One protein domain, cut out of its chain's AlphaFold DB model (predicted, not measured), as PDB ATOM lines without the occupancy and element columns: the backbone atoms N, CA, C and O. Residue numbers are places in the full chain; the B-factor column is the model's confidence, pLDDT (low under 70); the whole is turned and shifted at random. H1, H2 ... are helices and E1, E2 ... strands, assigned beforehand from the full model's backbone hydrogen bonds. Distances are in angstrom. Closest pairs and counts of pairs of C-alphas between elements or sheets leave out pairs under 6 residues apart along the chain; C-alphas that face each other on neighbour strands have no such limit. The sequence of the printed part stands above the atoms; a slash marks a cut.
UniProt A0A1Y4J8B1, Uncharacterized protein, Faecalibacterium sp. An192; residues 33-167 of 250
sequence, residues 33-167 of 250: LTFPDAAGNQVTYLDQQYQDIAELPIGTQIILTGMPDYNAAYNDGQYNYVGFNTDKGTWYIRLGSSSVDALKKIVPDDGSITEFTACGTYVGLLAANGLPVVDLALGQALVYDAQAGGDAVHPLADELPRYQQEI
ATOM      1  N   LEU A  33      30.727 -48.876 -36.222       87.00
ATOM      2  CA  LEU A  33      31.038 -47.517 -35.809       87.00
ATOM      3  C   LEU A  33      30.030 -46.573 -36.443       87.00
ATOM      4  O   LEU A  33      29.632 -46.761 -37.588       87.00
ATOM      5  N   THR A  34      29.569 -45.574 -35.700       88.12
ATOM      6  CA  THR A  34      28.607 -44.600 -36.217       88.12
ATOM      7  C   THR A  34      29.058 -43.200 -35.871       88.12
ATOM      8  O   THR A  34      29.309 -42.899 -34.705       88.12
ATOM      9  N   PHE A  35      29.131 -42.358 -36.895       85.00
ATOM     10  CA  PHE A  35      29.580 -40.985 -36.769       85.00
ATOM     11  C   PHE A  35      28.727 -40.042 -37.612       85.00
ATOM     12  O   PHE A  35      28.239 -40.447 -38.668       85.00
ATOM     13  N   PRO A  36      28.579 -38.774 -37.200       83.25
ATOM     14  CA  PRO A  36      27.949 -37.768 -38.037       83.25
ATOM     15  C   PRO A  36      28.850 -37.402 -39.228       83.25
ATOM     16  O   PRO A  36      30.055 -37.214 -39.063       83.25
ATOM     17  N   ASP A  37      28.262 -37.263 -40.416       81.12
ATOM     18  CA  ASP A  37      28.897 -36.618 -41.569       81.12
ATOM     19  C   ASP A  37      28.948 -35.083 -41.405       81.12
ATOM     20  O   ASP A  37      28.461 -34.518 -40.421       81.12
ATOM     21  N   ALA A  38      29.511 -34.382 -42.393       74.38
ATOM     22  CA  ALA A  38      29.593 -32.917 -42.395       74.38
ATOM     23  C   ALA A  38      28.218 -32.211 -42.380       74.38
ATOM     24  O   ALA A  38      28.122 -31.046 -41.994       74.38
ATOM     25  N   ALA A  39      27.150 -32.900 -42.792       81.88
ATOM     26  CA  ALA A  39      25.773 -32.414 -42.738       81.88
ATOM     27  C   ALA A  39      25.047 -32.819 -41.436       81.88
ATOM     28  O   ALA A  39      23.889 -32.444 -41.241       81.88
ATOM     29  N   GLY A  40      25.715 -33.547 -40.536       82.81
ATOM     30  CA  GLY A  40      25.172 -34.043 -39.275       82.81
ATOM     31  C   GLY A  40      24.357 -35.335 -39.392       82.81
ATOM     32  O   GLY A  40      23.760 -35.757 -38.399       82.81
ATOM     33  N   ASN A  41      24.311 -35.977 -40.563       86.94
ATOM     34  CA  ASN A  41      23.633 -37.262 -40.727       86.94
ATOM     35  C   ASN A  41      24.492 -38.383 -40.148       86.94
ATOM     36  O   ASN A  41      25.699 -38.419 -40.363       86.94
ATOM     37  N   GLN A  42      23.869 -39.332 -39.455       89.31
ATOM     38  CA  GLN A  42      24.585 -40.485 -38.916       89.31
ATOM     39  C   GLN A  42      24.962 -41.457 -40.038       89.31
ATOM     40  O   GLN A  42      24.088 -41.959 -40.747       89.31
ATOM     41  N   VAL A  43      26.254 -41.744 -40.165       86.50
ATOM     42  CA  VAL A  43      26.816 -42.742 -41.076       86.50
ATOM     43  C   VAL A  43      27.297 -43.924 -40.255       86.50
ATOM     44  O   VAL A  43      28.115 -43.764 -39.350       86.50
ATOM     45  N   THR A  44      26.793 -45.112 -40.580       89.50
ATOM     46  CA  THR A  44      27.179 -46.363 -39.930       89.50
ATOM     47  C   THR A  44      28.149 -47.132 -40.817       89.50
ATOM     48  O   THR A  44      27.827 -47.483 -41.951       89.50
ATOM     49  N   TYR A  45      29.326 -47.407 -40.270       87.31
ATOM     50  CA  TYR A  45      30.373 -48.235 -40.847       87.31
ATOM     51  C   TYR A  45      30.329 -49.602 -40.183       87.31
ATOM     52  O   TYR A  45      30.145 -49.698 -38.969       87.31
ATOM     53  N   LEU A  46      30.502 -50.651 -40.976       85.44
ATOM     54  CA  LEU A  46      30.483 -52.025 -40.493       85.44
ATOM     55  C   LEU A  46      31.870 -52.635 -40.643       85.44
ATOM     56  O   LEU A  46      32.522 -52.441 -41.673       85.44
ATOM     57  N   ASP A  47      32.302 -53.396 -39.645       82.06
ATOM     58  CA  ASP A  47      33.419 -54.310 -39.834       82.06
ATOM     59  C   ASP A  47      32.932 -55.446 -40.727       82.06
ATOM     60  O   ASP A  47      32.160 -56.325 -40.333       82.06
ATOM     61  N   GLN A  48      33.307 -55.369 -41.998       66.44
ATOM     62  CA  GLN A  48      33.060 -56.449 -42.932       66.44
ATOM     63  C   GLN A  48      34.078 -57.536 -42.608       66.44
ATOM     64  O   GLN A  48      35.206 -57.503 -43.097       66.44
ATOM     65  N   GLN A  49      33.672 -58.511 -41.791       61.03
ATOM     66  CA  GLN A  49      34.424 -59.748 -41.618       61.03
ATOM     67  C   GLN A  49      34.656 -60.353 -43.010       61.03
ATOM     68  O   GLN A  49      33.731 -60.863 -43.631       61.03
ATOM     69  N   TYR A  50      35.887 -60.207 -43.496       60.47
ATOM     70  CA  TYR A  50      36.439 -60.399 -44.842       60.47
ATOM     71  C   TYR A  50      36.161 -61.753 -45.531       60.47
ATOM     72  O   TYR A  50      37.092 -62.426 -45.969       60.47
ATOM     73  N   GLN A  51      34.913 -62.203 -45.620       54.59
ATOM     74  CA  GLN A  51      34.605 -63.532 -46.149       54.59
ATOM     75  C   GLN A  51      34.699 -63.570 -47.680       54.59
ATOM     76  O   GLN A  51      35.169 -64.578 -48.200       54.59
ATOM     77  N   ASP A  52      34.385 -62.478 -48.393       66.50
ATOM     78  CA  ASP A  52      34.743 -62.350 -49.810       66.50
ATOM     79  C   ASP A  52      34.737 -60.889 -50.304       66.50
ATOM     80  O   ASP A  52      33.691 -60.259 -50.471       66.50
ATOM     81  N   ILE A  53      35.919 -60.331 -50.580       69.62
ATOM     82  CA  ILE A  53      36.058 -58.996 -51.192       69.62
ATOM     83  C   ILE A  53      35.394 -58.960 -52.577       69.62
ATOM     84  O   ILE A  53      34.933 -57.901 -53.010       69.62
ATOM     85  N   ALA A  54      35.324 -60.103 -53.270       70.31
ATOM     86  CA  ALA A  54      34.664 -60.207 -54.566       70.31
ATOM     87  C   ALA A  54      33.142 -60.020 -54.468       70.31
ATOM     88  O   ALA A  54      32.514 -59.650 -55.461       70.31
ATOM     89  N   GLU A  55      32.555 -60.228 -53.287       78.75
ATOM     90  CA  GLU A  55      31.125 -60.033 -53.033       78.75
ATOM     91  C   GLU A  55      30.807 -58.660 -52.428       78.75
ATOM     92  O   GLU A  55      29.639 -58.272 -52.383       78.75
ATOM     93  N   LEU A  56      31.822 -57.896 -51.998       85.62
ATOM     94  CA  LEU A  56      31.635 -56.581 -51.391       85.62
ATOM     95  C   LEU A  56      31.173 -55.557 -52.447       85.62
ATOM     96  O   LEU A  56      31.929 -55.238 -53.368       85.62
ATOM     97  N   PRO A  57      29.960 -54.982 -52.334       89.62
ATOM     98  CA  PRO A  57      29.497 -53.997 -53.300       89.62
ATOM     99  C   PRO A  57      30.295 -52.691 -53.204       89.62
ATOM    100  O   PRO A  57      30.543 -52.167 -52.118       89.62
ATOM    101  N   ILE A  58      30.656 -52.120 -54.356       92.44
ATOM    102  CA  ILE A  58      31.208 -50.760 -54.419       92.44
ATOM    103  C   ILE A  58      30.195 -49.787 -53.801       92.44
ATOM    104  O   ILE A  58      29.009 -49.829 -54.126       92.44
ATOM    105  N   GLY A  59      30.672 -48.894 -52.933       91.62
ATOM    106  CA  GLY A  59      29.840 -47.942 -52.197       91.62
ATOM    107  C   GLY A  59      29.517 -48.360 -50.761       91.62
ATOM    108  O   GLY A  59      28.976 -47.547 -50.012       91.62
ATOM    109  N   THR A  60      29.860 -49.582 -50.343       90.88
ATOM    110  CA  THR A  60      29.647 -50.020 -48.957       90.88
ATOM    111  C   THR A  60      30.537 -49.241 -47.986       90.88
ATOM    112  O   THR A  60      31.730 -49.073 -48.233       90.88
ATOM    113  N   GLN A  61      29.955 -48.788 -46.871       91.12
ATOM    114  CA  GLN A  61      30.682 -48.156 -45.766       91.12
ATOM    115  C   GLN A  61      31.296 -49.225 -44.863       91.12
ATOM    116  O   GLN A  61      30.574 -50.056 -44.306       91.12
ATOM    117  N   ILE A  62      32.619 -49.209 -44.723       89.81
ATOM    118  CA  ILE A  62      33.371 -50.250 -44.026       89.81
ATOM    119  C   ILE A  62      34.361 -49.681 -43.015       89.81
ATOM    120  O   ILE A  62      34.791 -48.528 -43.112       89.81
ATOM    121  N   ILE A  63      34.722 -50.533 -42.062       89.25
ATOM    122  CA  ILE A  63      35.785 -50.325 -41.083       89.25
ATOM    123  C   ILE A  63      36.991 -51.164 -41.508       89.25
ATOM    124  O   ILE A  63      36.840 -52.343 -41.810       89.25
ATOM    125  N   LEU A  64      38.184 -50.570 -41.504       88.31
ATOM    126  CA  LEU A  64      39.453 -51.283 -41.640       88.31
ATOM    127  C   LEU A  64      40.399 -50.875 -40.512       88.31
ATOM    128  O   LEU A  64      40.874 -49.739 -40.473       88.31
ATOM    129  N   THR A  65      40.717 -51.807 -39.620       89.69
ATOM    130  CA  THR A  65      41.737 -51.605 -38.585       89.69
ATOM    131  C   THR A  65      43.081 -52.140 -39.067       89.69
ATOM    132  O   THR A  65      43.189 -53.265 -39.554       89.69
ATOM    133  N   GLY A  66      44.120 -51.320 -38.953       90.19
ATOM    134  CA  GLY A  66      45.444 -51.623 -39.478       90.19
ATOM    135  C   GLY A  66      46.372 -50.421 -39.399       90.19
ATOM    136  O   GLY A  66      46.058 -49.425 -38.753       90.19
ATOM    137  N   MET A  67      47.514 -50.501 -40.075       92.94
ATOM    138  CA  MET A  67      48.477 -49.400 -40.140       92.94
ATOM    139  C   MET A  67      48.824 -49.052 -41.590       92.94
ATOM    140  O   MET A  67      48.986 -49.961 -42.414       92.94
ATOM    141  N   PRO A  68      48.974 -47.757 -41.927       95.31
ATOM    142  CA  PRO A  68      49.467 -47.355 -43.237       95.31
ATOM    143  C   PRO A  68      50.889 -47.872 -43.493       95.31
ATOM    144  O   PRO A  68      51.772 -47.756 -42.646       95.31
ATOM    145  N   ASP A  69      51.123 -48.399 -44.691       95.50
ATOM    146  CA  ASP A  69      52.451 -48.685 -45.226       95.50
ATOM    147  C   ASP A  69      52.872 -47.554 -46.159       95.50
ATOM    148  O   ASP A  69      52.547 -47.519 -47.350       95.50
ATOM    149  N   TYR A  70      53.622 -46.611 -45.602       95.94
ATOM    150  CA  TYR A  70      54.106 -45.453 -46.339       95.94
ATOM    151  C   TYR A  70      55.124 -45.792 -47.434       95.94
ATOM    152  O   TYR A  70      55.342 -44.963 -48.317       95.94
ATOM    153  N   ASN A  71      55.714 -46.993 -47.427       95.62
ATOM    154  CA  ASN A  71      56.576 -47.452 -48.520       95.62
ATOM    155  C   ASN A  71      55.761 -47.917 -49.733       95.62
ATOM    156  O   ASN A  71      56.283 -47.962 -50.845       95.62
ATOM    157  N   ALA A  72      54.477 -48.213 -49.532       95.94
ATOM    158  CA  ALA A  72      53.509 -48.542 -50.568       95.94
ATOM    159  C   ALA A  72      52.643 -47.322 -50.938       95.94
ATOM    160  O   ALA A  72      51.442 -47.441 -51.174       95.94
ATOM    161  N   ALA A  73      53.232 -46.122 -50.967       96.12
ATOM    162  CA  ALA A  73      52.562 -44.935 -51.484       96.12
ATOM    163  C   ALA A  73      52.464 -44.989 -53.018       96.12
ATOM    164  O   ALA A  73      53.436 -45.299 -53.709       96.12
ATOM    165  N   TYR A  74      51.295 -44.654 -53.557       94.19
ATOM    166  CA  TYR A  74      51.023 -44.682 -54.991       94.19
ATOM    167  C   TYR A  74      50.182 -43.472 -55.407       94.19
ATOM    168  O   TYR A  74      49.310 -43.025 -54.669       94.19
ATOM    169  N   ASN A  75      50.440 -42.925 -56.593       95.44
ATOM    170  CA  ASN A  75      49.657 -41.844 -57.183       95.44
ATOM    171  C   ASN A  75      49.366 -42.205 -58.643       95.44
ATOM    172  O   ASN A  75      50.283 -42.564 -59.382       95.44
ATOM    173  N   ASP A  76      48.101 -42.117 -59.048       94.19
ATOM    174  CA  ASP A  76      47.645 -42.448 -60.407       94.19
ATOM    175  C   ASP A  76      47.429 -41.209 -61.299       94.19
ATOM    176  O   ASP A  76      46.904 -41.309 -62.406       94.19
ATOM    177  N   GLY A  77      47.831 -40.029 -60.824       92.81
ATOM    178  CA  GLY A  77      47.596 -38.728 -61.445       92.81
ATOM    179  C   GLY A  77      46.312 -38.032 -60.982       92.81
ATOM    180  O   GLY A  77      46.214 -36.813 -61.127       92.81
ATOM    181  N   GLN A  78      45.358 -38.756 -60.392       91.69
ATOM    182  CA  GLN A  78      44.095 -38.208 -59.885       91.69
ATOM    183  C   GLN A  78      44.015 -38.271 -58.358       91.69
ATOM    184  O   GLN A  78      43.580 -37.311 -57.719       91.69
ATOM    185  N   TYR A  79      44.451 -39.379 -57.771       94.44
ATOM    186  CA  TYR A  79      44.366 -39.650 -56.350       94.44
ATOM    187  C   TYR A  79      45.701 -40.108 -55.775       94.44
ATOM    188  O   TYR A  79      46.532 -40.721 -56.447       94.44
ATOM    189  N   ASN A  80      45.879 -39.831 -54.486       95.69
ATOM    190  CA  ASN A  80      46.938 -40.431 -53.689       95.69
ATOM    191  C   ASN A  80      46.401 -41.646 -52.945       95.69
ATOM    192  O   ASN A  80      45.302 -41.626 -52.385       95.69
ATOM    193  N   TYR A  81      47.232 -42.673 -52.904       96.38
ATOM    194  CA  TYR A  81      46.976 -43.930 -52.242       96.38
ATOM    195  C   TYR A  81      48.130 -44.257 -51.307       96.38
ATOM    196  O   TYR A  81      49.290 -43.937 -51.579       96.38
ATOM    197  N   VAL A  82      47.815 -44.940 -50.219       96.81
ATOM    198  CA  VAL A  82      48.799 -45.528 -49.316       96.81
ATOM    199  C   VAL A  82      48.401 -46.971 -49.056       96.81
ATOM    200  O   VAL A  82      47.216 -47.253 -48.854       96.81
ATOM    201  N   GLY A  83      49.367 -47.886 -49.105       96.56
ATOM    202  CA  GLY A  83      49.138 -49.257 -48.673       96.56
ATOM    203  C   GLY A  83      48.648 -49.277 -47.228       96.56
ATOM    204  O   GLY A  83      48.962 -48.393 -46.431       96.56
ATOM    205  N   PHE A  84      47.845 -50.268 -46.885       94.12
ATOM    206  CA  PHE A  84      47.231 -50.381 -45.577       94.12
ATOM    207  C   PHE A  84      47.264 -51.831 -45.122       94.12
ATOM    208  O   PHE A  84      46.597 -52.693 -45.694       94.12
ATOM    209  N   ASN A  85      48.084 -52.104 -44.114       92.38
ATOM    210  CA  ASN A  85      48.298 -53.448 -43.608       92.38
ATOM    211  C   ASN A  85      47.316 -53.719 -42.476       92.38
ATOM    212  O   ASN A  85      47.399 -53.108 -41.410       92.38
ATOM    213  N   THR A  86      46.400 -54.647 -42.724       87.94
ATOM    214  CA  THR A  86      45.463 -55.175 -41.726       87.94
ATOM    215  C   THR A  86      45.918 -56.566 -41.287       87.94
ATOM    216  O   THR A  86      46.774 -57.186 -41.923       87.94
ATOM    217  N   ASP A  87      45.317 -57.106 -40.231       82.75
ATOM    218  CA  ASP A  87      45.520 -58.502 -39.830       82.75
ATOM    219  C   ASP A  87      44.936 -59.507 -40.847       82.75
ATOM    220  O   ASP A  87      45.298 -60.685 -40.829       82.75
ATOM    221  N   LYS A  88      44.043 -59.055 -41.742       73.62
ATOM    222  CA  LYS A  88      43.375 -59.877 -42.765       73.62
ATOM    223  C   LYS A  88      43.935 -59.711 -44.178       73.62
ATOM    224  O   LYS A  88      43.481 -60.395 -45.091       73.62
ATOM    225  N   GLY A  89      44.921 -58.838 -44.375       85.75
ATOM    226  CA  GLY A  89      45.570 -58.629 -45.667       85.75
ATOM    227  C   GLY A  89      45.890 -57.169 -45.969       85.75
ATOM    228  O   GLY A  89      45.660 -56.267 -45.161       85.75
ATOM    229  N   THR A  90      46.436 -56.943 -47.160       91.00
ATOM    230  CA  THR A  90      46.851 -55.615 -47.617       91.00
ATOM    231  C   THR A  90      45.752 -54.953 -48.436       91.00
ATOM    232  O   THR A  90      45.237 -55.521 -49.397       91.00
ATOM    233  N   TRP A  91      45.440 -53.722 -48.061       93.62
ATOM    234  CA  TRP A  91      44.503 -52.827 -48.723       93.62
ATOM    235  C   TRP A  91      45.235 -51.586 -49.219       93.62
ATOM    236  O   TRP A  91      46.414 -51.385 -48.937       93.62
ATOM    237  N   TYR A  92      44.522 -50.734 -49.939       95.38
ATOM    238  CA  TYR A  92      44.920 -49.352 -50.146       95.38
ATOM    239  C   TYR A  92      43.871 -48.415 -49.569       95.38
ATOM    240  O   TYR A  92      42.668 -48.610 -49.726       95.38
ATOM    241  N   ILE A  93      44.348 -47.350 -48.945       95.06
ATOM    242  CA  ILE A  93      43.532 -46.204 -48.581       95.06
ATOM    243  C   ILE A  93      43.726 -45.134 -49.648       95.06
ATOM    244  O   ILE A  93      44.860 -44.757 -49.947       95.06
ATOM    245  N   ARG A  94      42.625 -44.618 -50.193       96.38
ATOM    246  CA  ARG A  94      42.601 -43.458 -51.085       96.38
ATOM    247  C   ARG A  94      42.370 -42.180 -50.271       96.38
ATOM    248  O   ARG A  94      41.435 -42.104 -49.481       96.38
ATOM    249  N   LEU A  95      43.216 -41.173 -50.489       94.75
ATOM    250  CA  LEU A  95      43.259 -39.907 -49.734       94.75
ATOM    251  C   LEU A  95      42.697 -38.709 -50.519       94.75
ATOM    252  O   LEU A  95      42.940 -37.549 -50.174       94.75
ATOM    253  N   GLY A  96      41.989 -38.961 -51.621       90.75
ATOM    254  CA  GLY A  96      41.621 -37.905 -52.558       90.75
ATOM    255  C   GLY A  96      42.868 -37.249 -53.171       90.75
ATOM    256  O   GLY A  96      43.837 -37.928 -53.516       90.75
ATOM    257  N   SER A  97      42.854 -35.920 -53.287       90.56
ATOM    258  CA  SER A  97      44.000 -35.122 -53.753       90.56
ATOM    259  C   SER A  97      45.043 -34.838 -52.665       90.56
ATOM    260  O   SER A  97      46.104 -34.289 -52.962       90.56
ATOM    261  N   SER A  98      44.751 -35.163 -51.405       94.62
ATOM    262  CA  SER A  98      45.646 -34.895 -50.277       94.62
ATOM    263  C   SER A  98      46.834 -35.851 -50.294       94.62
ATOM    264  O   SER A  98      46.694 -37.016 -50.659       94.62
ATOM    265  N   SER A  99      48.017 -35.360 -49.933       94.38
ATOM    266  CA  SER A  99      49.238 -36.167 -49.954       94.38
ATOM    267  C   SER A  99      49.310 -37.156 -48.793       94.38
ATOM    268  O   SER A  99      48.669 -37.001 -47.756       94.38
ATOM    269  N   VAL A 100      50.186 -38.147 -48.942       95.31
ATOM    270  CA  VAL A 100      50.553 -39.065 -47.859       95.31
ATOM    271  C   VAL A 100      51.161 -38.317 -46.661       95.31
ATOM    272  O   VAL A 100      50.894 -38.685 -45.519       95.31
ATOM    273  N   ASP A 101      51.893 -37.219 -46.893       96.12
ATOM    274  CA  ASP A 101      52.416 -36.353 -45.823       96.12
ATOM    275  C   ASP A 101      51.287 -35.742 -44.972       96.12
ATOM    276  O   ASP A 101      51.465 -35.529 -43.772       96.12
ATOM    277  N   ALA A 102      50.119 -35.471 -45.568       96.12
ATOM    278  CA  ALA A 102      48.953 -34.983 -44.835       96.12
ATOM    279  C   ALA A 102      48.385 -36.066 -43.906       96.12
ATOM    280  O   ALA A 102      48.072 -35.771 -42.756       96.12
ATOM    281  N   LEU A 103      48.329 -37.329 -44.351       95.25
ATOM    282  CA  LEU A 103      47.943 -38.445 -43.479       95.25
ATOM    283  C   LEU A 103      48.956 -38.649 -42.342       95.25
ATOM    284  O   LEU A 103      48.549 -38.917 -41.217       95.25
ATOM    285  N   LYS A 104      50.258 -38.456 -42.595       95.69
ATOM    286  CA  LYS A 104      51.305 -38.552 -41.559       95.69
ATOM    287  C   LYS A 104      51.160 -37.536 -40.423       95.69
ATOM    288  O   LYS A 104      51.762 -37.716 -39.371       95.69
ATOM    289  N   LYS A 105      50.375 -36.467 -40.605       94.88
ATOM    290  CA  LYS A 105      50.022 -35.545 -39.509       94.88
ATOM    291  C   LYS A 105      49.041 -36.150 -38.509       94.88
ATOM    292  O   LYS A 105      48.988 -35.675 -37.381       94.88
ATOM    293  N   ILE A 106      48.292 -37.162 -38.932       92.56
ATOM    294  CA  ILE A 106      47.280 -37.861 -38.137       92.56
ATOM    295  C   ILE A 106      47.851 -39.181 -37.621       92.56
ATOM    296  O   ILE A 106      47.722 -39.498 -36.444       92.56
ATOM    297  N   VAL A 107      48.533 -39.924 -38.494       93.31
ATOM    298  CA  VAL A 107      49.182 -41.200 -38.173       93.31
ATOM    299  C   VAL A 107      50.665 -41.101 -38.530       93.31
ATOM    300  O   VAL A 107      51.040 -41.374 -39.665       93.31
ATOM    301  N   PRO A 108      51.538 -40.645 -37.625       92.75
ATOM    302  CA  PRO A 108      52.970 -40.606 -37.892       92.75
ATOM    303  C   PRO A 108      53.580 -42.009 -38.032       92.75
ATOM    304  O   PRO A 108      53.102 -42.984 -37.452       92.75
ATOM    305  N   ASP A 109      54.691 -42.110 -38.762       91.12
ATOM    306  CA  ASP A 109      55.496 -43.331 -38.916       91.12
ATOM    307  C   ASP A 109      56.602 -43.476 -37.857       91.12
ATOM    308  O   ASP A 109      57.520 -44.280 -38.008       91.12
ATOM    309  N   ASP A 110      56.510 -42.717 -36.765       89.56
ATOM    310  CA  ASP A 110      57.459 -42.730 -35.646       89.56
ATOM    311  C   ASP A 110      57.109 -43.758 -34.551       89.56
ATOM    312  O   ASP A 110      57.815 -43.869 -33.546       89.56
ATOM    313  N   GLY A 111      56.026 -44.520 -34.745       85.06
ATOM    314  CA  GLY A 111      55.533 -45.521 -33.799       85.06
ATOM    315  C   GLY A 111      54.730 -44.953 -32.624       85.06
ATOM    316  O   GLY A 111      54.371 -45.715 -31.728       85.06
ATOM    317  N   SER A 112      54.433 -43.648 -32.612       85.00
ATOM    318  CA  SER A 112      53.571 -43.020 -31.598       85.00
ATOM    319  C   SER A 112      52.127 -43.514 -31.661       85.00
ATOM    320  O   SER A 112      51.470 -43.611 -30.624       85.00
ATOM    321  N   ILE A 113      51.657 -43.867 -32.858       86.31
ATOM    322  CA  ILE A 113      50.337 -44.445 -33.091       86.31
ATOM    323  C   ILE A 113      50.482 -45.943 -33.326       86.31
ATOM    324  O   ILE A 113      51.174 -46.386 -34.242       86.31
ATOM    325  N   THR A 114      49.810 -46.724 -32.485       81.75
ATOM    326  CA  THR A 114      49.840 -48.192 -32.521       81.75
ATOM    327  C   THR A 114      48.545 -48.806 -33.041       81.75
ATOM    328  O   THR A 114      48.529 -49.991 -33.371       81.75
ATOM    329  N   GLU A 115      47.471 -48.020 -33.121       85.94
ATOM    330  CA  GLU A 115      46.173 -48.453 -33.629       85.94
ATOM    331  C   GLU A 115      45.535 -47.335 -34.455       85.94
ATOM    332  O   GLU A 115      45.389 -46.197 -33.998       85.94
ATOM    333  N   PHE A 116      45.137 -47.685 -35.676       91.31
ATOM    334  CA  PHE A 116      44.397 -46.816 -36.572       91.31
ATOM    335  C   PHE A 116      43.265 -47.599 -37.234       91.31
ATOM    336  O   PHE A 116      43.436 -48.715 -37.728       91.31
ATOM    337  N   THR A 117      42.083 -46.998 -37.232       92.06
ATOM    338  CA  THR A 117      40.879 -47.567 -37.826       92.06
ATOM    339  C   THR A 117      40.330 -46.603 -38.863       92.06
ATOM    340  O   THR A 117      39.806 -45.545 -38.524       92.06
ATOM    341  N   ALA A 118      40.448 -46.980 -40.132       91.88
ATOM    342  CA  ALA A 118      39.910 -46.257 -41.272       91.88
ATOM    343  C   ALA A 118      38.418 -46.572 -41.446       91.88
ATOM    344  O   ALA A 118      38.037 -47.731 -41.594       91.88
ATOM    345  N   CYS A 119      37.583 -45.538 -41.461       92.06
ATOM    346  CA  CYS A 119      36.150 -45.630 -41.726       92.06
ATOM    347  C   CYS A 119      35.870 -44.951 -43.063       92.06
ATOM    348  O   CYS A 119      35.981 -43.729 -43.181       92.06
ATOM    349  N   GLY A 120      35.539 -45.732 -44.084       93.12
ATOM    350  CA  GLY A 120      35.411 -45.200 -45.434       93.12
ATOM    351  C   GLY A 120      34.534 -46.030 -46.339       93.12
ATOM    352  O   GLY A 120      33.906 -47.002 -45.930       93.12
ATOM    353  N   THR A 121      34.518 -45.638 -47.605       93.69
ATOM    354  CA  THR A 121      33.708 -46.290 -48.629       93.69
ATOM    355  C   THR A 121      34.566 -47.239 -49.453       93.69
ATOM    356  O   THR A 121      35.592 -46.832 -49.991       93.69
ATOM    357  N   TYR A 122      34.152 -48.494 -49.605       93.44
ATOM    358  CA  TYR A 122      34.804 -49.419 -50.529       93.44
ATOM    359  C   TYR A 122      34.601 -48.973 -51.980       93.44
ATOM    360  O   TYR A 122      33.470 -48.745 -52.414       93.44
ATOM    361  N   VAL A 123      35.688 -48.871 -52.748       94.44
ATOM    362  CA  VAL A 123      35.661 -48.371 -54.136       94.44
ATOM    363  C   VAL A 123      36.188 -49.370 -55.164       94.44
ATOM    364  O   VAL A 123      36.452 -49.000 -56.307       94.44
ATOM    365  N   GLY A 124      36.290 -50.644 -54.783       93.31
ATOM    366  CA  GLY A 124      36.731 -51.718 -55.667       93.31
ATOM    367  C   GLY A 124      38.230 -51.982 -55.576       93.31
ATOM    368  O   GLY A 124      38.865 -51.724 -54.555       93.31
ATOM    369  N   LEU A 125      38.790 -52.523 -56.656       93.75
ATOM    370  CA  LEU A 125      40.193 -52.920 -56.732       93.75
ATOM    371  C   LEU A 125      41.037 -51.836 -57.409       93.75
ATOM    372  O   LEU A 125      40.635 -51.243 -58.411       93.75
ATOM    373  N   LEU A 126      42.240 -51.610 -56.890       94.50
ATOM    374  CA  LEU A 126      43.217 -50.697 -57.456       94.50
ATOM    375  C   LEU A 126      43.724 -51.260 -58.783       94.50
ATOM    376  O   LEU A 126      44.313 -52.338 -58.821       94.50
ATOM    377  N   ALA A 127      43.566 -50.509 -59.870       92.81
ATOM    378  CA  ALA A 127      43.941 -50.969 -61.209       92.81
ATOM    379  C   ALA A 127      45.421 -51.390 -61.334       92.81
ATOM    380  O   ALA A 127      45.749 -52.252 -62.144       92.81
ATOM    381  N   ALA A 128      46.310 -50.803 -60.527       92.81
ATOM    382  CA  ALA A 128      47.747 -51.057 -60.585       92.81
ATOM    383  C   ALA A 128      48.159 -52.459 -60.097       92.81
ATOM    384  O   ALA A 128      49.144 -53.006 -60.588       92.81
ATOM    385  N   ASN A 129      47.449 -53.031 -59.120       93.25
ATOM    386  CA  ASN A 129      47.859 -54.281 -58.461       93.25
ATOM    387  C   ASN A 129      46.695 -55.196 -58.044       93.25
ATOM    388  O   ASN A 129      46.935 -56.262 -57.484       93.25
ATOM    389  N   GLY A 130      45.451 -54.804 -58.318       93.06
ATOM    390  CA  GLY A 130      44.253 -55.567 -57.987       93.06
ATOM    391  C   GLY A 130      43.916 -55.611 -56.496       93.06
ATOM    392  O   GLY A 130      43.033 -56.374 -56.122       93.06
ATOM    393  N   LEU A 131      44.591 -54.831 -55.644       93.50
ATOM    394  CA  LEU A 131      44.316 -54.813 -54.208       93.50
ATOM    395  C   LEU A 131      43.108 -53.927 -53.883       93.50
ATOM    396  O   LEU A 131      42.888 -52.915 -54.548       93.50
ATOM    397  N   PRO A 132      42.312 -54.292 -52.874       93.81
ATOM    398  CA  PRO A 132      41.084 -53.586 -52.535       93.81
ATOM    399  C   PRO A 132      41.354 -52.178 -51.991       93.81
ATOM    400  O   PRO A 132      42.349 -51.937 -51.305       93.81
ATOM    401  N   VAL A 133      40.450 -51.246 -52.291       94.62
ATOM    402  CA  VAL A 133      40.599 -49.826 -51.966       94.62
ATOM    403  C   VAL A 133      39.437 -49.337 -51.117       94.62
ATOM    404  O   VAL A 133      38.272 -49.488 -51.491       94.62
ATOM    405  N   VAL A 134      39.767 -48.654 -50.024       93.94
ATOM    406  CA  VAL A 134      38.825 -47.826 -49.267       93.94
ATOM    407  C   VAL A 134      39.131 -46.360 -49.496       93.94
ATOM    408  O   VAL A 134      40.267 -45.915 -49.351       93.94
ATOM    409  N   ASP A 135      38.104 -45.602 -49.850       94.38
ATOM    410  CA  ASP A 135      38.179 -44.157 -49.963       94.38
ATOM    411  C   ASP A 135      37.880 -43.469 -48.639       94.38
ATOM    412  O   ASP A 135      36.814 -43.661 -48.051       94.38
ATOM    413  N   LEU A 136      38.823 -42.632 -48.210       90.81
ATOM    414  CA  LEU A 136      38.719 -41.811 -47.010       90.81
ATOM    415  C   LEU A 136      38.491 -40.332 -47.309       90.81
ATOM    416  O   LEU A 136      38.413 -39.543 -46.372       90.81
ATOM    417  N   ALA A 137      38.328 -39.938 -48.576       77.56
ATOM    418  CA  ALA A 137      38.100 -38.538 -48.937       77.56
ATOM    419  C   ALA A 137      36.890 -37.903 -48.219       77.56
ATOM    420  O   ALA A 137      36.907 -36.705 -47.956       77.56
ATOM    421  N   LEU A 138      35.868 -38.698 -47.885       76.06
ATOM    422  CA  LEU A 138      34.705 -38.293 -47.077       76.06
ATOM    423  C   LEU A 138      34.561 -39.123 -45.791       76.06
ATOM    424  O   LEU A 138      33.515 -39.109 -45.147       76.06
ATOM    425  N   GLY A 139      35.596 -39.893 -45.465       84.38
ATOM    426  CA  GLY A 139      35.594 -40.833 -44.360       84.38
ATOM    427  C   GLY A 139      36.033 -40.201 -43.048       84.38
ATOM    428  O   GLY A 139      36.273 -38.996 -42.929       84.38
ATOM    429  N   GLN A 140      36.178 -41.063 -42.056       89.00
ATOM    430  CA  GLN A 140      36.722 -40.719 -40.753       89.00
ATOM    431  C   GLN A 140      37.793 -41.724 -40.358       89.00
ATOM    432  O   GLN A 140      37.923 -42.791 -40.960       89.00
ATOM    433  N   ALA A 141      38.559 -41.391 -39.332       90.31
ATOM    434  CA  ALA A 141      39.438 -42.347 -38.692       90.31
ATOM    435  C   ALA A 141      39.296 -42.308 -37.178       90.31
ATOM    436  O   ALA A 141      39.002 -41.259 -36.611       90.31
ATOM    437  N   LEU A 142      39.561 -43.443 -36.538       89.06
ATOM    438  CA  LEU A 142      39.912 -43.477 -35.126       89.06
ATOM    439  C   LEU A 142      41.393 -43.757 -34.993       89.06
ATOM    440  O   LEU A 142      41.911 -44.707 -35.580       89.06
ATOM    441  N   VAL A 143      42.044 -42.923 -34.205       87.81
ATOM    442  CA  VAL A 143      43.452 -43.045 -33.856       87.81
ATOM    443  C   VAL A 143      43.517 -43.262 -32.357       87.81
ATOM    444  O   VAL A 143      42.948 -42.473 -31.605       87.81
ATOM    445  N   TYR A 144      44.206 -44.306 -31.909       82.25
ATOM    446  CA  TYR A 144      44.478 -44.439 -30.485       82.25
ATOM    447  C   TYR A 144      45.533 -43.415 -30.066       82.25
ATOM    448  O   TYR A 144      46.696 -43.518 -30.461       82.25
ATOM    449  N   ASP A 145      45.135 -42.446 -29.243       71.12
ATOM    450  CA  ASP A 145      46.042 -41.473 -28.645       71.12
ATOM    451  C   ASP A 145      46.328 -41.865 -27.188       71.12
ATOM    452  O   ASP A 145      45.504 -41.707 -26.278       71.12
ATOM    453  N   ALA A 146      47.542 -42.364 -26.957       67.25
ATOM    454  CA  ALA A 146      48.011 -42.751 -25.631       67.25
ATOM    455  C   ALA A 146      48.072 -41.568 -24.643       67.25
ATOM    456  O   ALA A 146      47.937 -41.779 -23.438       67.25
ATOM    457  N   GLN A 147      48.267 -40.335 -25.126       66.44
ATOM    458  CA  GLN A 147      48.312 -39.124 -24.298       66.44
ATOM    459  C   GLN A 147      46.909 -38.671 -23.889       66.44
ATOM    460  O   GLN A 147      46.713 -38.227 -22.756       66.44
ATOM    461  N   ALA A 148      45.927 -38.812 -24.784       64.19
ATOM    462  CA  ALA A 148      44.520 -38.540 -24.488       64.19
ATOM    463  C   ALA A 148      43.833 -39.681 -23.712       64.19
ATOM    464  O   ALA A 148      42.754 -39.484 -23.151       64.19
ATOM    465  N   GLY A 149      44.457 -40.862 -23.648       67.38
ATOM    466  CA  GLY A 149      43.952 -42.023 -22.915       67.38
ATOM    467  C   GLY A 149      42.789 -42.735 -23.611       67.38
ATOM    468  O   GLY A 149      42.004 -43.404 -22.937       67.38
ATOM    469  N   GLY A 150      42.658 -42.596 -24.934       76.25
ATOM    470  CA  GLY A 150      41.552 -43.174 -25.695       76.25
ATOM    471  C   GLY A 150      41.603 -42.869 -27.190       76.25
ATOM    472  O   GLY A 150      42.551 -42.271 -27.691       76.25
ATOM    473  N   ASP A 151      40.565 -43.305 -27.899       82.50
ATOM    474  CA  ASP A 151      40.451 -43.107 -29.343       82.50
ATOM    475  C   ASP A 151      40.032 -41.669 -29.674       82.50
ATOM    476  O   ASP A 151      39.025 -41.167 -29.166       82.50
ATOM    477  N   ALA A 152      40.783 -41.021 -30.558       87.38
ATOM    478  CA  ALA A 152      40.454 -39.734 -31.149       87.38
ATOM    479  C   ALA A 152      39.800 -39.940 -32.519       87.38
ATOM    480  O   ALA A 152      40.313 -40.686 -33.354       87.38
ATOM    481  N   VAL A 153      38.668 -39.270 -32.756       89.62
ATOM    482  CA  VAL A 153      37.987 -39.281 -34.057       89.62
ATOM    483  C   VAL A 153      38.535 -38.153 -34.925       89.62
ATOM    484  O   VAL A 153      38.497 -36.987 -34.536       89.62
ATOM    485  N   HIS A 154      38.993 -38.511 -36.119       91.31
ATOM    486  CA  HIS A 154      39.587 -37.622 -37.106       91.31
ATOM    487  C   HIS A 154      38.665 -37.476 -38.325       91.31
ATOM    488  O   HIS A 154      38.495 -38.443 -39.080       91.31
ATOM    489  N   PRO A 155      38.048 -36.299 -38.549       91.06
ATOM    490  CA  PRO A 155      37.246 -36.032 -39.739       91.06
ATOM    491  C   PRO A 155      38.164 -35.782 -40.945       91.06
ATOM    492  O   PRO A 155      38.554 -34.654 -41.249       91.06
ATOM    493  N   LEU A 156      38.526 -36.857 -41.648       91.69
ATOM    494  CA  LEU A 156      39.559 -36.828 -42.690       91.69
ATOM    495  C   LEU A 156      39.210 -35.931 -43.883       91.69
ATOM    496  O   LEU A 156      40.115 -35.368 -44.502       91.69
ATOM    497  N   ALA A 157      37.916 -35.757 -44.166       88.38
ATOM    498  CA  ALA A 157      37.420 -34.849 -45.196       88.38
ATOM    499  C   ALA A 157      37.863 -33.390 -44.979       88.38
ATOM    500  O   ALA A 157      38.151 -32.686 -45.946       88.38
ATOM    501  N   ASP A 158      37.962 -32.956 -43.719       90.94
ATOM    502  CA  ASP A 158      38.362 -31.596 -43.351       90.94
ATOM    503  C   ASP A 158      39.861 -31.517 -43.039       90.94
ATOM    504  O   ASP A 158      40.557 -30.572 -43.425       90.94
ATOM    505  N   GLU A 159      40.384 -32.526 -42.344       93.69
ATOM    506  CA  GLU A 159      41.756 -32.508 -41.849       93.69
ATOM    507  C   GLU A 159      42.793 -32.715 -42.952       93.69
ATOM    508  O   GLU A 159      43.780 -31.977 -42.994       93.69
ATOM    509  N   LEU A 160      42.581 -33.660 -43.877       94.06
ATOM    510  CA  LEU A 160      43.570 -33.949 -44.917       94.06
ATOM    511  C   LEU A 160      43.803 -32.745 -45.852       94.06
ATOM    512  O   LEU A 160      44.971 -32.401 -46.066       94.06
ATOM    513  N   PRO A 161      42.768 -32.049 -46.371       93.50
ATOM    514  CA  PRO A 161      42.982 -30.845 -47.175       93.50
ATOM    515  C   PRO A 161      43.640 -29.708 -46.388       93.50
ATOM    516  O   PRO A 161      44.504 -29.011 -46.925       93.50
ATOM    517  N   ARG A 162      43.283 -29.534 -45.107       95.50
ATOM    518  CA  ARG A 162      43.909 -28.528 -44.240       95.50
ATOM    519  C   ARG A 162      45.405 -28.795 -44.073       95.50
ATOM    520  O   ARG A 162      46.216 -27.910 -44.337       95.50
ATOM    521  N   TYR A 163      45.786 -30.021 -43.715       96.00
ATOM    522  CA  TYR A 163      47.196 -30.390 -43.581       96.00
ATOM    523  C   TYR A 163      47.942 -30.293 -44.912       96.00
ATOM    524  O   TYR A 163      49.082 -29.829 -44.945       96.00
ATOM    525  N   GLN A 164      47.301 -30.646 -46.028       94.94
ATOM    526  CA  GLN A 164      47.866 -30.450 -47.362       94.94
ATOM    527  C   GLN A 164      48.188 -28.972 -47.636       94.94
ATOM    528  O   GLN A 164      49.264 -28.662 -48.155       94.94
ATOM    529  N   GLN A 165      47.282 -28.058 -47.279       95.56
ATOM    530  CA  GLN A 165      47.493 -26.619 -47.433       95.56
ATOM    531  C   GLN A 165      48.647 -26.119 -46.555       95.56
ATOM    532  O   GLN A 165      49.501 -25.372 -47.038       95.56
ATOM    533  N   GLU A 166      48.713 -26.550 -45.295       96.44
ATOM    534  CA  GLU A 166      49.787 -26.189 -44.363       96.44
ATOM    535  C   GLU A 166      51.159 -26.673 -44.853       96.44
ATOM    536  O   GLU A 166      52.124 -25.907 -44.870       96.44
ATOM    537  N   ILE A 167      51.246 -27.922 -45.326       96.00
ATOM    538  CA  ILE A 167      52.472 -28.493 -45.903       96.00
ATOM    539  C   ILE A 167      52.892 -27.713 -47.153       96.00
ATOM    540  O   ILE A 167      54.073 -27.403 -47.320       96.00
TER     541      ILE A 167
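What this domain is: This is residues 33 to 167 of the 250 residues of an uncharacterized protein of Faecalibacterium sp. An192 (UniProt A0A1Y4J8B1). A small closed barrel of five strands, E3, E4, E5, E7 and E6 round the ring, of which E3, E6 and E7 bend sharply, has helix H2 across one open end with the short helix H1 next to it. The hairpin E1 and E2 packs outside the barrel near the first residues of E3, and E8 pairs with the last part of E7, beyond the ring. The 135 printed residues hold eight named strands and two named helices, in the order E1 E2 E3 E4 E5 H1 E6 E7 E8 H2; the class is mostly strand, and the barrel is mixed, with E5 and E7 its parallel pair. The whole is compact, with a radius of gyration of the C-alphas of 13.9 A and spans of 39 by 32 by 30 A.

Where its parts are: E1, residues 33 to 36, begins at C-alpha 33 (31.038, -47.517, -35.809), and E2 is residues 42 to 46. E3, residues 61 to 75, measures 23.0 A and bends by 113 degrees at residue 70. E4 is residues 80 to 86, 19.0 A, and E5 residues 89 to 94, 16.4 A. H1 is residues 100 to 103. E6, residues 116 to 125, 21.5 A, bends by 81 degrees at residue 121. E7, residues 132 to 145, 27.2 A, bends by 94 degrees at residue 138. E8 is residues 150 to 155, 16.3 A. H2, residues 156 to 167, 15.7 A, ends at C-alpha 167 (52.472, -28.493, -45.903).

How they stand to each other: E3, E4 and E5 form a meander, each strand the antiparallel neighbour of the one before, as do E6, E7 and E8. N 69 and O 83 join E3 and E4 at 2.8 A, and N 84 and O 91 join E4 and E5 at 2.7 A, within hydrogen-bond range. E5 and E7 are parallel, with N 92 and O 132 at 2.8 A. E7 and E6 are antiparallel, with N 119 and O 140 at 2.8 A. E6 and E3 close the ring, antiparallel, with N 64 and O 118 at 2.8 A. E8 lies on the same side of E7 as E5, with N 152 and O 143 at 2.8 A. H2 is on the barrel, at a height over the sheet of 6.6 A and over none of its strands; its closest C-alphas to E7 are those of Leu 138 and Ala 157, 4.8 A. H1 is on the barrel, outside it, and touches H2, with the C-alphas of Ala 102 and Tyr 163 closest at 5.1 A. In H2, 7 of 8 O i to N i+4 pairs are within hydrogen-bond range; H1 is too short for such a pair. E1 and E2 form an antiparallel hairpin, with N 43 and O 35 at 2.8 A. The closest C-alphas of E2 and E3 are those of Tyr 45 and Ile 62, 4.8 A.

The domain as a whole: The C-alphas farthest apart, those of Gln 51 and Glu 166, are 40.4 A apart. The printed part has no cut. The links E2 to E3 and H1 to E6 are long. Mean pLDDT of the printed part is 88.3, and it is under 70 at residues 48 to 53 and 146 to 149.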